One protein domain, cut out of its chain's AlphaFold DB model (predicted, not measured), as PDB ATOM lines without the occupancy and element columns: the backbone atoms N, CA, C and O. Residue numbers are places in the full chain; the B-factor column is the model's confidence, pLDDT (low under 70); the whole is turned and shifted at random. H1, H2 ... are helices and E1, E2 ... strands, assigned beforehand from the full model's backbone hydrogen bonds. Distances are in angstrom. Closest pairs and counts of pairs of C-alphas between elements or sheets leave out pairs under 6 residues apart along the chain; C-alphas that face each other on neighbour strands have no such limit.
ATOM      1  N   CYS A   3      -2.667 -39.973 -37.278       81.75
ATOM      2  CA  CYS A   3      -1.364 -40.451 -36.811       81.75
ATOM      3  C   CYS A   3      -1.113 -41.924 -37.143       81.75
ATOM      4  O   CYS A   3      -2.054 -42.709 -37.270       81.75
ATOM      5  N   PHE A   4       0.159 -42.312 -37.174       83.75
ATOM      6  CA  PHE A   4       0.581 -43.697 -36.989       83.75
ATOM      7  C   PHE A   4       1.643 -43.783 -35.895       83.75
ATOM      8  O   PHE A   4       2.380 -42.831 -35.649       83.75
ATOM      9  N   TYR A   5       1.724 -44.938 -35.247       83.56
ATOM     10  CA  TYR A   5       2.720 -45.269 -34.239       83.56
ATOM     11  C   TYR A   5       3.754 -46.223 -34.823       83.56
ATOM     12  O   TYR A   5       3.408 -47.077 -35.634       83.56
ATOM     13  N   LEU A   6       5.001 -46.116 -34.382       83.69
ATOM     14  CA  LEU A   6       6.054 -47.088 -34.649       83.69
ATOM     15  C   LEU A   6       6.482 -47.694 -33.318       83.69
ATOM     16  O   LEU A   6       6.911 -46.962 -32.434       83.69
ATOM     17  N   PHE A   7       6.395 -49.012 -33.196       84.56
ATOM     18  CA  PHE A   7       6.988 -49.778 -32.106       84.56
ATOM     19  C   PHE A   7       8.220 -50.507 -32.621       84.56
ATOM     20  O   PHE A   7       8.173 -51.141 -33.675       84.56
ATOM     21  N   THR A   8       9.298 -50.450 -31.855       83.44
ATOM     22  CA  THR A   8      10.528 -51.195 -32.084       83.44
ATOM     23  C   THR A   8      10.772 -52.117 -30.896       83.44
ATOM     24  O   THR A   8      10.464 -51.790 -29.750       83.44
ATOM     25  N   THR A   9      11.262 -53.323 -31.149       83.94
ATOM     26  CA  THR A   9      11.616 -54.278 -30.096       83.94
ATOM     27  C   THR A   9      12.956 -54.901 -30.410       83.94
ATOM     28  O   THR A   9      13.119 -55.476 -31.481       83.94
ATOM     29  N   TYR A  10      13.910 -54.770 -29.493       82.50
ATOM     30  CA  TYR A  10      15.217 -55.399 -29.585       82.50
ATOM     31  C   TYR A  10      15.090 -56.901 -29.336       82.50
ATOM     32  O   TYR A  10      14.543 -57.326 -28.316       82.50
ATOM     33  N   LEU A  11      15.589 -57.693 -30.280       79.88
ATOM     34  CA  LEU A  11      15.508 -59.152 -30.264       79.88
ATOM     35  C   LEU A  11      16.840 -59.819 -29.919       79.88
ATOM     36  O   LEU A  11      16.867 -61.018 -29.657       79.88
ATOM     37  N   GLY A  12      17.935 -59.056 -29.906       79.06
ATOM     38  CA  GLY A  12      19.273 -59.562 -29.629       79.06
ATOM     39  C   GLY A  12      20.264 -59.230 -30.736       79.06
ATOM     40  O   GLY A  12      20.067 -58.308 -31.530       79.06
ATOM     41  N   MET A  13      21.346 -60.002 -30.764       79.50
ATOM     42  CA  MET A  13      22.387 -59.924 -31.784       79.50
ATOM     43  C   MET A  13      22.262 -61.120 -32.725       79.50
ATOM     44  O   MET A  13      22.233 -62.258 -32.263       79.50
ATOM     45  N   MET A  14      22.247 -60.867 -34.030       73.69
ATOM     46  CA  MET A  14      22.334 -61.884 -35.079       73.69
ATOM     47  C   MET A  14      23.436 -61.457 -36.049       73.69
ATOM     48  O   MET A  14      23.514 -60.287 -36.415       73.69
ATOM     49  N   ASP A  15      24.361 -62.360 -36.378       75.19
ATOM     50  CA  ASP A  15      25.540 -62.062 -37.211       75.19
ATOM     51  C   ASP A  15      26.314 -60.799 -36.778       75.19
ATOM     52  O   ASP A  15      26.736 -59.979 -37.597       75.19
ATOM     53  N   SER A  16      26.492 -60.623 -35.462       80.19
ATOM     54  CA  SER A  16      27.140 -59.449 -34.844       80.19
ATOM     55  C   SER A  16      26.452 -58.102 -35.115       80.19
ATOM     56  O   SER A  16      27.057 -57.049 -34.916       80.19
ATOM     57  N   ARG A  17      25.183 -58.110 -35.528       78.56
ATOM     58  CA  ARG A  17      24.356 -56.916 -35.716       78.56
ATOM     59  C   ARG A  17      23.144 -56.965 -34.804       78.56
ATOM     60  O   ARG A  17      22.605 -58.033 -34.522       78.56
ATOM     61  N   GLU A  18      22.715 -55.798 -34.349       81.06
ATOM     62  CA  GLU A  18      21.480 -55.681 -33.585       81.06
ATOM     63  C   GLU A  18      20.290 -56.058 -34.468       81.06
ATOM     64  O   GLU A  18      20.172 -55.583 -35.597       81.06
ATOM     65  N   TYR A  19      19.414 -56.911 -33.952       80.75
ATOM     66  CA  TYR A  19      18.231 -57.384 -34.649       80.75
ATOM     67  C   TYR A  19      16.982 -56.860 -33.950       80.75
ATOM     68  O   TYR A  19      16.838 -56.962 -32.728       80.75
ATOM     69  N   PHE A  20      16.072 -56.286 -34.731       83.12
ATOM     70  CA  PHE A  20      14.879 -55.625 -34.219       83.12
ATOM     71  C   PHE A  20      13.614 -56.105 -34.923       83.12
ATOM     72  O   PHE A  20      13.623 -56.483 -36.095       83.12
ATOM     73  N   ASN A  21      12.501 -56.020 -34.202       83.75
ATOM     74  CA  ASN A  21      11.140 -56.123 -34.712       83.75
ATOM     75  C   ASN A  21      10.499 -54.732 -34.757       83.75
ATOM     76  O   ASN A  21      10.506 -54.012 -33.762       83.75
ATOM     77  N   PHE A  22       9.900 -54.381 -35.886       84.75
ATOM     78  CA  PHE A  22       9.254 -53.105 -36.163       84.75
ATOM     79  C   PHE A  22       7.774 -53.329 -36.445       84.75
ATOM     80  O   PHE A  22       7.418 -54.143 -37.297       84.75
ATOM     81  N   ASN A  23       6.907 -52.593 -35.751       85.50
ATOM     82  CA  ASN A  23       5.457 -52.630 -35.936       85.50
ATOM     83  C   ASN A  23       4.925 -51.207 -36.141       85.50
ATOM     84  O   ASN A  23       4.993 -50.385 -35.228       85.50
ATOM     85  N   ILE A  24       4.372 -50.924 -37.320       85.44
ATOM     86  CA  ILE A  24       3.715 -49.651 -37.635       85.44
ATOM     87  C   ILE A  24       2.209 -49.810 -37.460       85.44
ATOM     88  O   ILE A  24       1.591 -50.669 -38.087       85.44
ATOM     89  N   ILE A  25       1.624 -48.959 -36.621       85.50
ATOM     90  CA  ILE A  25       0.210 -48.960 -36.253       85.50
ATOM     91  C   ILE A  25      -0.437 -47.649 -36.693       85.50
ATOM     92  O   ILE A  25      -0.316 -46.639 -36.007       85.50
ATOM     93  N   ALA A  26      -1.149 -47.655 -37.815       80.81
ATOM     94  CA  ALA A  26      -1.817 -46.469 -38.347       80.81
ATOM     95  C   ALA A  26      -3.308 -46.400 -37.981       80.81
ATOM     96  O   ALA A  26      -3.936 -47.427 -37.711       80.81
ATOM     97  N   ASP A  27      -3.860 -45.183 -37.971       75.38
ATOM     98  CA  ASP A  27      -5.306 -44.954 -37.901       75.38
ATOM     99  C   ASP A  27      -6.004 -45.313 -39.228       75.38
ATOM    100  O   ASP A  27      -5.428 -45.231 -40.318       75.38
ATOM    101  N   GLY A  28      -7.295 -45.638 -39.147       65.38
ATOM    102  CA  GLY A  28      -8.165 -45.887 -40.293       65.38
ATOM    103  C   GLY A  28      -7.915 -47.220 -41.010       65.38
ATOM    104  O   GLY A  28      -7.498 -48.208 -40.416       65.38
ATOM    105  N   ASN A  29      -8.214 -47.257 -42.315       68.56
ATOM    106  CA  ASN A  29      -8.086 -48.453 -43.165       68.56
ATOM    107  C   ASN A  29      -6.646 -48.728 -43.648       68.56
ATOM    108  O   ASN A  29      -6.463 -49.458 -44.621       68.56
ATOM    109  N   LEU A  30      -5.630 -48.116 -43.032       77.69
ATOM    110  CA  LEU A  30      -4.241 -48.404 -43.384       77.69
ATOM    111  C   LEU A  30      -3.825 -49.758 -42.786       77.69
ATOM    112  O   LEU A  30      -4.145 -50.033 -41.626       77.69
ATOM    113  N   PRO A  31      -3.127 -50.622 -43.548       77.62
ATOM    114  CA  PRO A  31      -2.612 -51.859 -42.987       77.62
ATOM    115  C   PRO A  31      -1.588 -51.554 -41.888       77.62
ATOM    116  O   PRO A  31      -0.919 -50.525 -41.904       77.62
ATOM    117  N   GLN A  32      -1.444 -52.450 -40.916       78.00
ATOM    118  CA  GLN A  32      -0.260 -52.395 -40.060       78.00
ATOM    119  C   GLN A  32       0.905 -53.046 -40.794       78.00
ATOM    120  O   GLN A  32       0.728 -54.059 -41.473       78.00
ATOM    121  N   LEU A  33       2.098 -52.478 -40.640       79.62
ATOM    122  CA  LEU A  33       3.315 -53.035 -41.226       79.62
ATOM    123  C   LEU A  33       4.142 -53.700 -40.141       79.62
ATOM    124  O   LEU A  33       4.392 -53.106 -39.097       79.62
ATOM    125  N   GLN A  34       4.601 -54.912 -40.433       82.25
ATOM    126  CA  GLN A  34       5.559 -55.632 -39.610       82.25
ATOM    127  C   GLN A  34       6.830 -55.916 -40.413       82.25
ATOM    128  O   GLN A  34       6.785 -56.337 -41.583       82.25
ATOM    129  N   TYR A  35       7.968 -55.696 -39.768       80.81
ATOM    130  CA  TYR A  35       9.282 -55.915 -40.344       80.81
ATOM    131  C   TYR A  35      10.275 -56.363 -39.276       80.81
ATOM    132  O   TYR A  35      10.256 -55.852 -38.165       80.81
ATOM    133  N   PHE A  36      11.151 -57.298 -39.631       83.25
ATOM    134  CA  PHE A  36      12.274 -57.692 -38.796       83.25
ATOM    135  C   PHE A  36      13.564 -57.434 -39.548       83.25
ATOM    136  O   PHE A  36      13.643 -57.773 -40.730       83.25
ATOM    137  N   GLY A  37      14.571 -56.896 -38.873       82.44
ATOM    138  CA  GLY A  37      15.858 -56.715 -39.515       82.44
ATOM    139  C   GLY A  37      16.912 -56.012 -38.693       82.44
ATOM    140  O   GLY A  37      16.703 -55.680 -37.528       82.44
ATOM    141  N   TYR A  38      18.044 -55.782 -39.353       77.62
ATOM    142  CA  TYR A  38      19.220 -55.108 -38.800       77.62
ATOM    143  C   TYR A  38      19.108 -53.582 -38.769       77.62
ATOM    144  O   TYR A  38      20.034 -52.894 -38.341       77.62
ATOM    145  N   ALA A  39      17.999 -53.031 -39.269       69.06
ATOM    146  CA  ALA A  39      17.725 -51.613 -39.122       69.06
ATOM    147  C   ALA A  39      17.622 -51.298 -37.628       69.06
ATOM    148  O   ALA A  39      17.032 -52.073 -36.881       69.06
ATOM    149  N   ASN A  40      18.165 -50.166 -37.193       65.25
ATOM    150  CA  ASN A  40      17.884 -49.652 -35.859       65.25
ATOM    151  C   ASN A  40      16.772 -48.597 -35.953       65.25
ATOM    152  O   ASN A  40      16.375 -48.157 -37.034       65.25
ATOM    153  N   GLN A  41      16.256 -48.163 -34.806       58.59
ATOM    154  CA  GLN A  41      15.227 -47.116 -34.743       58.59
ATOM    155  C   GLN A  41      15.627 -45.804 -35.453       58.59
ATOM    156  O   GLN A  41      14.758 -45.038 -35.867       58.59
ATOM    157  N   TRP A  42      16.928 -45.556 -35.649       59.97
ATOM    158  CA  TRP A  42      17.446 -44.369 -36.330       59.97
ATOM    159  C   TRP A  42      17.362 -44.454 -37.855       59.97
ATOM    160  O   TRP A  42      17.231 -43.415 -38.498       59.97
ATOM    161  N   SER A  43      17.342 -45.654 -38.444       64.62
ATOM    162  CA  SER A  43      17.162 -45.831 -39.893       64.62
ATOM    163  C   SER A  43      15.861 -45.184 -40.391       64.62
ATOM    164  O   SER A  43      15.837 -44.556 -41.445       64.62
ATOM    165  N   PHE A  44      14.801 -45.228 -39.580       63.09
ATOM    166  CA  PHE A  44      13.527 -44.565 -39.874       63.09
ATOM    167  C   PHE A  44      13.533 -43.052 -39.603       63.09
ATOM    168  O   PHE A  44      12.715 -42.321 -40.162       63.09
ATOM    169  N   ARG A  45      14.453 -42.558 -38.764       61.16
ATOM    170  CA  ARG A  45      14.637 -41.118 -38.533       61.16
ATOM    171  C   ARG A  45      15.236 -40.441 -39.764       61.16
ATOM    172  O   ARG A  45      14.795 -39.349 -40.102       61.16
ATOM    173  N   ASN A  46      16.164 -41.112 -40.450       61.03
ATOM    174  CA  ASN A  46      16.802 -40.586 -41.660       61.03
ATOM    175  C   ASN A  46      15.789 -40.346 -42.789       61.03
ATOM    176  O   ASN A  46      15.784 -39.283 -43.405       61.03
ATOM    177  N   ILE A  47      14.844 -41.273 -42.973       61.69
ATOM    178  CA  ILE A  47      13.748 -41.115 -43.943       61.69
ATOM    179  C   ILE A  47      12.931 -39.866 -43.637       61.69
ATOM    180  O   ILE A  47      12.620 -39.094 -44.539       61.69
ATOM    181  N   ALA A  48      12.616 -39.634 -42.363       56.91
ATOM    182  CA  ALA A  48      11.846 -38.468 -41.954       56.91
ATOM    183  C   ALA A  48      12.597 -37.148 -42.149       56.91
ATOM    184  O   ALA A  48      11.984 -36.152 -42.522       56.91
ATOM    185  N   THR A  49      13.916 -37.143 -41.938       55.28
ATOM    186  CA  THR A  49      14.750 -35.965 -42.203       55.28
ATOM    187  C   THR A  49      14.906 -35.671 -43.694       55.28
ATOM    188  O   THR A  49      15.006 -34.506 -44.065       55.28
ATOM    189  N   GLU A  50      14.887 -36.689 -44.558       56.47
ATOM    190  CA  GLU A  50      15.023 -36.526 -46.015       56.47
ATOM    191  C   GLU A  50      13.741 -36.023 -46.697       56.47
ATOM    192  O   GLU A  50      13.794 -35.429 -47.771       56.47
ATOM    193  N   THR A  51      12.575 -36.227 -46.084       54.28
ATOM    194  CA  THR A  51      11.268 -36.067 -46.751       54.28
ATOM    195  C   THR A  51      10.463 -34.857 -46.264       54.28
ATOM    196  O   THR A  51       9.263 -34.764 -46.500       54.28
ATOM    197  N   SER A  52      11.122 -33.877 -45.633       53.16
ATOM    198  CA  SER A  52      10.496 -32.659 -45.071       53.16
ATOM    199  C   SER A  52       9.390 -32.917 -44.040       53.16
ATOM    200  O   SER A  52       8.660 -31.991 -43.674       53.16
ATOM    201  N   PHE A  53       9.257 -34.144 -43.529       58.03
ATOM    202  CA  PHE A  53       8.357 -34.394 -42.414       58.03
ATOM    203  C   PHE A  53       8.846 -33.586 -41.213       58.03
ATOM    204  O   PHE A  53      10.024 -33.644 -40.851       58.03
ATOM    205  N   LYS A  54       7.938 -32.814 -40.589       49.56
ATOM    206  CA  LYS A  54       8.218 -32.184 -39.292       49.56
ATOM    207  C   LYS A  54       8.795 -33.264 -38.386       49.56
ATOM    208  O   LYS A  54       8.229 -34.356 -38.314       49.56
ATOM    209  N   THR A  55       9.934 -32.945 -37.773       47.00
ATOM    210  CA  THR A  55      10.764 -33.837 -36.964       47.00
ATOM    211  C   THR A  55       9.885 -34.839 -36.239       47.00
ATOM    212  O   THR A  55       9.045 -34.446 -35.427       47.00
ATOM    213  N   LEU A  56      10.044 -36.127 -36.555       49.72
ATOM    214  CA  LEU A  56       9.422 -37.176 -35.763       49.72
ATOM    215  C   LEU A  56       9.916 -36.980 -34.335       49.72
ATOM    216  O   LEU A  56      11.085 -37.235 -34.039       49.72
ATOM    217  N   SER A  57       9.040 -36.465 -33.476       44.88
ATOM    218  CA  SER A  57       9.285 -36.331 -32.048       44.88
ATOM    219  C   SER A  57       9.252 -37.730 -31.439       44.88
ATOM    220  O   SER A  57       8.340 -38.105 -30.708       44.88
ATOM    221  N   TYR A  58      10.286 -38.511 -31.737       48.00
ATOM    222  CA  TYR A  58      10.684 -39.641 -30.916       48.00
ATOM    223  C   TYR A  58      11.258 -39.156 -29.574       48.00
ATOM    224  O   TYR A  58      11.623 -39.970 -28.748       48.00
ATOM    225  N   GLU A  59      11.361 -37.848 -29.312       39.56
ATOM    226  CA  GLU A  59      12.025 -37.290 -28.119       39.56
ATOM    227  C   GLU A  59      11.270 -37.507 -26.796       39.56
ATOM    228  O   GLU A  59      11.698 -37.049 -25.743       39.56
ATOM    229  N   GLN A  60      10.186 -38.274 -26.815       44.03
ATOM    230  CA  GLN A  60       9.501 -38.748 -25.623       44.03
ATOM    231  C   GLN A  60       9.138 -40.216 -25.838       44.03
ATOM    232  O   GLN A  60       7.967 -40.536 -25.986       44.03
ATOM    233  N   ILE A  61      10.132 -41.111 -25.916       44.69
ATOM    234  CA  ILE A  61       9.899 -42.557 -25.786       44.69
ATOM    235  C   ILE A  61       9.894 -42.890 -24.288       44.69
ATOM    236  O   ILE A  61      10.953 -43.209 -23.742       44.69
ATOM    237  N   PRO A  62       8.761 -42.850 -23.560       46.19
ATOM    238  CA  PRO A  62       8.690 -43.570 -22.310       46.19
ATOM    239  C   PRO A  62       8.624 -45.041 -22.682       46.19
ATOM    240  O   PRO A  62       7.562 -45.611 -22.943       46.19
ATOM    241  N   SER A  63       9.790 -45.667 -22.706       52.16
ATOM    242  CA  SER A  63       9.826 -47.091 -22.505       52.16
ATOM    243  C   SER A  63       9.942 -47.368 -21.022       52.16
ATOM    244  O   SER A  63      10.876 -46.928 -20.357       52.16
ATOM    245  N   ARG A  64       8.984 -48.132 -20.504       54.66
ATOM    246  CA  ARG A  64       9.146 -48.771 -19.200       54.66
ATOM    247  C   ARG A  64       9.804 -50.152 -19.333       54.66
ATOM    248  O   ARG A  64      10.243 -50.701 -18.332       54.66
ATOM    249  N   VAL A  65       9.883 -50.711 -20.550       65.81
ATOM    250  CA  VAL A  65      10.418 -52.051 -20.848       65.81
ATOM    251  C   VAL A  65      11.701 -51.915 -21.680       65.81
ATOM    252  O   VAL A  65      11.603 -51.583 -22.856       65.81
ATOM    253  N   PRO A  66      12.893 -52.236 -21.151       66.12
ATOM    254  CA  PRO A  66      14.173 -51.940 -21.808       66.12
ATOM    255  C   PRO A  66      14.311 -52.426 -23.258       66.12
ATOM    256  O   PRO A  66      15.044 -51.823 -24.034       66.12
ATOM    257  N   GLN A  67      13.620 -53.509 -23.632       76.06
ATOM    258  CA  GLN A  67      13.673 -54.064 -24.987       76.06
ATOM    259  C   GLN A  67      12.712 -53.398 -25.979       76.06
ATOM    260  O   GLN A  67      12.806 -53.689 -27.164       76.06
ATOM    261  N   ILE A  68      11.768 -52.566 -25.539       79.94
ATOM    262  CA  ILE A  68      10.699 -52.019 -26.384       79.94
ATOM    263  C   ILE A  68      10.841 -50.504 -26.435       79.94
ATOM    264  O   ILE A  68      10.959 -49.873 -25.396       79.94
ATOM    265  N   SER A  69      10.740 -49.907 -27.612       78.31
ATOM    266  CA  SER A  69      10.641 -48.459 -27.795       78.31
ATOM    267  C   SER A  69       9.458 -48.154 -28.707       78.31
ATOM    268  O   SER A  69       9.061 -48.986 -29.519       78.31
ATOM    269  N   TRP A  70       8.846 -46.981 -28.570       78.56
ATOM    270  CA  TRP A  70       7.767 -46.572 -29.463       78.56
ATOM    271  C   TRP A  70       7.700 -45.056 -29.640       78.56
ATOM    272  O   TRP A  70       8.172 -44.298 -28.798       78.56
ATOM    273  N   GLY A  71       7.116 -44.616 -30.748       76.94
ATOM    274  CA  GLY A  71       6.862 -43.209 -31.048       76.94
ATOM    275  C   GLY A  71       5.729 -43.055 -32.053       76.94
ATOM    276  O   GLY A  71       5.101 -44.044 -32.438       76.94
ATOM    277  N   LYS A  72       5.457 -41.823 -32.491       78.88
ATOM    278  CA  LYS A  72       4.391 -41.548 -33.462       78.88
ATOM    279  C   LYS A  72       4.740 -40.448 -34.455       78.88
ATOM    280  O   LYS A  72       5.504 -39.534 -34.155       78.88
ATOM    281  N   TYR A  73       4.091 -40.521 -35.607       80.62
ATOM    282  CA  TYR A  73       3.974 -39.443 -36.578       80.62
ATOM    283  C   TYR A  73       2.529 -38.964 -36.595       80.62
ATOM    284  O   TYR A  73       1.619 -39.791 -36.657       80.62
ATOM    285  N   CYS A  74       2.317 -37.652 -36.566       79.88
ATOM    286  CA  CYS A  74       0.995 -37.054 -36.682       79.88
ATOM    287  C   CYS A  74       1.019 -35.925 -37.701       79.88
ATOM    288  O   CYS A  74       1.966 -35.143 -37.745       79.88
ATOM    289  N   THR A  75      -0.061 -35.809 -38.460       81.88
ATOM    290  CA  THR A  75      -0.247 -34.742 -39.436       81.88
ATOM    291  C   THR A  75      -1.703 -34.276 -39.470       81.88
ATOM    292  O   THR A  75      -2.589 -34.866 -38.831       81.88
ATOM    293  N   GLU A  76      -1.954 -33.168 -40.157       84.31
ATOM    294  CA  GLU A  76      -3.277 -32.545 -40.216       84.31
ATOM    295  C   GLU A  76      -4.178 -33.218 -41.253       84.31
ATOM    296  O   GLU A  76      -5.356 -33.446 -40.963       84.31
ATOM    297  N   THR A  77      -3.618 -33.606 -42.405       85.25
ATOM    298  CA  THR A  77      -4.371 -34.164 -43.539       85.25
ATOM    299  C   THR A  77      -4.201 -35.679 -43.693       85.25
ATOM    300  O   THR A  77      -3.252 -36.289 -43.196       85.25
ATOM    301  N   ARG A  78      -5.138 -36.339 -44.381       85.44
ATOM    302  CA  ARG A  78      -5.040 -37.785 -44.632       85.44
ATOM    303  C   ARG A  78      -4.004 -38.086 -45.713       85.44
ATOM    304  O   ARG A  78      -3.335 -39.111 -45.646       85.44
ATOM    305  N   GLU A  79      -3.875 -37.193 -46.680       86.81
ATOM    306  CA  GLU A  79      -2.974 -37.274 -47.823       86.81
ATOM    307  C   GLU A  79      -1.512 -37.272 -47.361       86.81
ATOM    308  O   GLU A  79      -0.740 -38.138 -47.762       86.81
ATOM    309  N   GLU A  80      -1.150 -36.381 -46.434       83.38
ATOM    310  CA  GLU A  80       0.185 -36.367 -45.819       83.38
ATOM    311  C   GLU A  80       0.461 -37.638 -45.007       83.38
ATOM    312  O   GLU A  80       1.589 -38.134 -44.998       83.38
ATOM    313  N   LEU A  81      -0.554 -38.185 -44.319       83.88
ATOM    314  CA  LEU A  81      -0.394 -39.426 -43.559       83.88
ATOM    315  C   LEU A  81      -0.128 -40.599 -44.509       83.88
ATOM    316  O   LEU A  81       0.739 -41.423 -44.230       83.88
ATOM    317  N   LEU A  82      -0.870 -40.665 -45.618       86.31
ATOM    318  CA  LEU A  82      -0.709 -41.685 -46.652       86.31
ATOM    319  C   LEU A  82       0.672 -41.602 -47.305       86.31
ATOM    320  O   LEU A  82       1.360 -42.616 -47.356       86.31
ATOM    321  N   ALA A  83       1.104 -40.407 -47.712       84.50
ATOM    322  CA  ALA A  83       2.420 -40.199 -48.310       84.50
ATOM    323  C   ALA A  83       3.551 -40.632 -47.361       84.50
ATOM    324  O   ALA A  83       4.468 -41.346 -47.764       84.50
ATOM    325  N   ALA A  84       3.458 -40.268 -46.076       82.25
ATOM    326  CA  ALA A  84       4.399 -40.741 -45.067       82.25
ATOM    327  C   ALA A  84       4.367 -42.270 -44.950       82.25
ATOM    328  O   ALA A  84       5.400 -42.924 -45.059       82.25
ATOM    329  N   TYR A  85       3.183 -42.861 -44.782       84.44
ATOM    330  CA  TYR A  85       3.025 -44.307 -44.649       84.44
ATOM    331  C   TYR A  85       3.594 -45.084 -45.852       84.44
ATOM    332  O   TYR A  85       4.252 -46.109 -45.664       84.44
ATOM    333  N   GLU A  86       3.395 -44.601 -47.080       86.19
ATOM    334  CA  GLU A  86       3.938 -45.211 -48.299       86.19
ATOM    335  C   GLU A  86       5.467 -45.212 -48.323       86.19
ATOM    336  O   GLU A  86       6.068 -46.219 -48.698       86.19
ATOM    337  N   LEU A  87       6.107 -44.142 -47.849       82.81
ATOM    338  CA  LEU A  87       7.566 -44.072 -47.730       82.81
ATOM    339  C   LEU A  87       8.101 -45.083 -46.714       82.81
ATOM    340  O   LEU A  87       9.045 -45.818 -47.006       82.81
ATOM    341  N   PHE A  88       7.454 -45.190 -45.551       81.62
ATOM    342  CA  PHE A  88       7.785 -46.226 -44.569       81.62
ATOM    343  C   PHE A  88       7.600 -47.634 -45.152       81.62
ATOM    344  O   PHE A  88       8.443 -48.509 -44.956       81.62
ATOM    345  N   SER A  89       6.519 -47.855 -45.899       84.50
ATOM    346  CA  SER A  89       6.265 -49.127 -46.576       84.50
ATOM    347  C   SER A  89       7.325 -49.442 -47.636       84.50
ATOM    348  O   SER A  89       7.729 -50.601 -47.767       84.50
ATOM    349  N   ALA A  90       7.776 -48.439 -48.390       84.81
ATOM    350  CA  ALA A  90       8.816 -48.581 -49.402       84.81
ATOM    351  C   ALA A  90      10.168 -48.930 -48.769       84.81
ATOM    352  O   ALA A  90      10.833 -49.852 -49.237       84.81
ATOM    353  N   GLU A  91      10.532 -48.280 -47.662       81.12
ATOM    354  CA  GLU A  91      11.744 -48.631 -46.921       81.12
ATOM    355  C   GLU A  91      11.681 -50.054 -46.376       81.12
ATOM    356  O   GLU A  91      12.619 -50.828 -46.551       81.12
ATOM    357  N   VAL A  92      10.565 -50.430 -45.743       82.12
ATOM    358  CA  VAL A  92      10.373 -51.798 -45.246       82.12
ATOM    359  C   VAL A  92      10.561 -52.807 -46.379       82.12
ATOM    360  O   VAL A  92      11.166 -53.860 -46.176       82.12
ATOM    361  N   LYS A  93      10.061 -52.499 -47.579       84.12
ATOM    362  CA  LYS A  93      10.253 -53.345 -48.757       84.12
ATOM    363  C   LYS A  93      11.727 -53.411 -49.172       84.12
ATOM    364  O   LYS A  93      12.242 -54.517 -49.312       84.12
ATOM    365  N   ARG A  94      12.409 -52.270 -49.305       83.69
ATOM    366  CA  ARG A  94      13.840 -52.194 -49.655       83.69
ATOM    367  C   ARG A  94      14.698 -52.998 -48.679       83.69
ATOM    368  O   ARG A  94      15.494 -53.836 -49.081       83.69
ATOM    369  N   GLN A  95      14.468 -52.812 -47.385       80.00
ATOM    370  CA  GLN A  95      15.191 -53.506 -46.327       80.00
ATOM    371  C   GLN A  95      14.938 -55.023 -46.338       80.00
ATOM    372  O   GLN A  95      15.869 -55.803 -46.157       80.00
ATOM    373  N   LYS A  96      13.703 -55.470 -46.614       79.06
ATOM    374  CA  LYS A  96      13.405 -56.899 -46.842       79.06
ATOM    375  C   LYS A  96      14.139 -57.456 -48.063       79.06
ATOM    376  O   LYS A  96      14.503 -58.626 -48.071       79.06
ATOM    377  N   GLU A  97      14.334 -56.644 -49.098       82.81
ATOM    378  CA  GLU A  97      15.048 -57.046 -50.310       82.81
ATOM    379  C   GLU A  97      16.569 -57.091 -50.131       82.81
ATOM    380  O   GLU A  97      17.212 -57.921 -50.767       82.81
ATOM    381  N   GLU A  98      17.141 -56.242 -49.282       81.81
ATOM    382  CA  GLU A  98      18.574 -56.260 -48.952       81.81
ATOM    383  C   GLU A  98      18.920 -57.346 -47.939       81.81
ATOM    384  O   GLU A  98      20.009 -57.910 -47.964       81.81
ATOM    385  N   GLN A  99      17.972 -57.667 -47.064       78.25
ATOM    386  CA  GLN A  99      18.134 -58.640 -45.995       78.25
ATOM    387  C   GLN A  99      17.354 -59.923 -46.308       78.25
ATOM    388  O   GLN A  99      16.713 -60.494 -45.434       78.25
ATOM    389  N   ARG A 100      17.380 -60.386 -47.566       70.38
ATOM    390  CA  ARG A 100      16.651 -61.600 -47.999       70.38
ATOM    391  C   ARG A 100      17.088 -62.862 -47.266       70.38
ATOM    392  O   ARG A 100      16.281 -63.774 -47.104       70.38
TER     393      ARG A 100
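Overview. This is residues 3 to 100 of the 271 residues of the protein "Putative Bgh-specific protein" of Blumeria graminis f. sp. hordei (strain DH14) (UniProt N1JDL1). The long helix H2 packs along one face of a twisted antiparallel sheet, order E3 E2 E1 E4, and short H1 meets H2's middle. The 98 printed residues run E1 E2 E3 H1 E4 H2, mixed helices and strands. The whole is compact, radius of gyration of the C-alphas 13.3 A, spanning 41 by 33 by 25 A.

Arrangement. E1 (residues 3 to 14), E2 (17 to 26) and E3 (33 to 37) form two hairpins, a meander of antiparallel neighbours: N 7 and O 23, 2.8 A; N 22 and O 35, 2.7 A. E4 (68 to 75) is antiparallel to E1: N 6 and O 71, 2.8 A. H2 (78 to 98) is on the sheet, height 8.9 A; its closest C-alphas with E3 are Val 92 and Tyr 35, 6.5 A. H1 (43 to 50) only just touches H2's residues 87 to 88, with 3 pairs of C-alphas within 8 A, the closest Phe 44 and Phe 88, 7.6 A. O i to N i+4 pairs are within hydrogen-bond range throughout H2, 3 of 4 in H1.

Along the chain. E1 begins at C-alpha 3 (-1.364, -40.451, -36.811), measures 32.0 A and bends by 56 degrees at residue 11. E2 measures 28.3 A, E4 24.3 A; H2, 30.3 A, ends at C-alpha 98 (18.574, -56.260, -48.952).

Size, cuts and confidence. The farthest C-alphas, Asp 15 and Thr 77, are 41.4 A apart. The printed part has no cut; residues 51 to 67 are the long link. pLDDT is under 70 at residues 28 to 29 and 39 to 66.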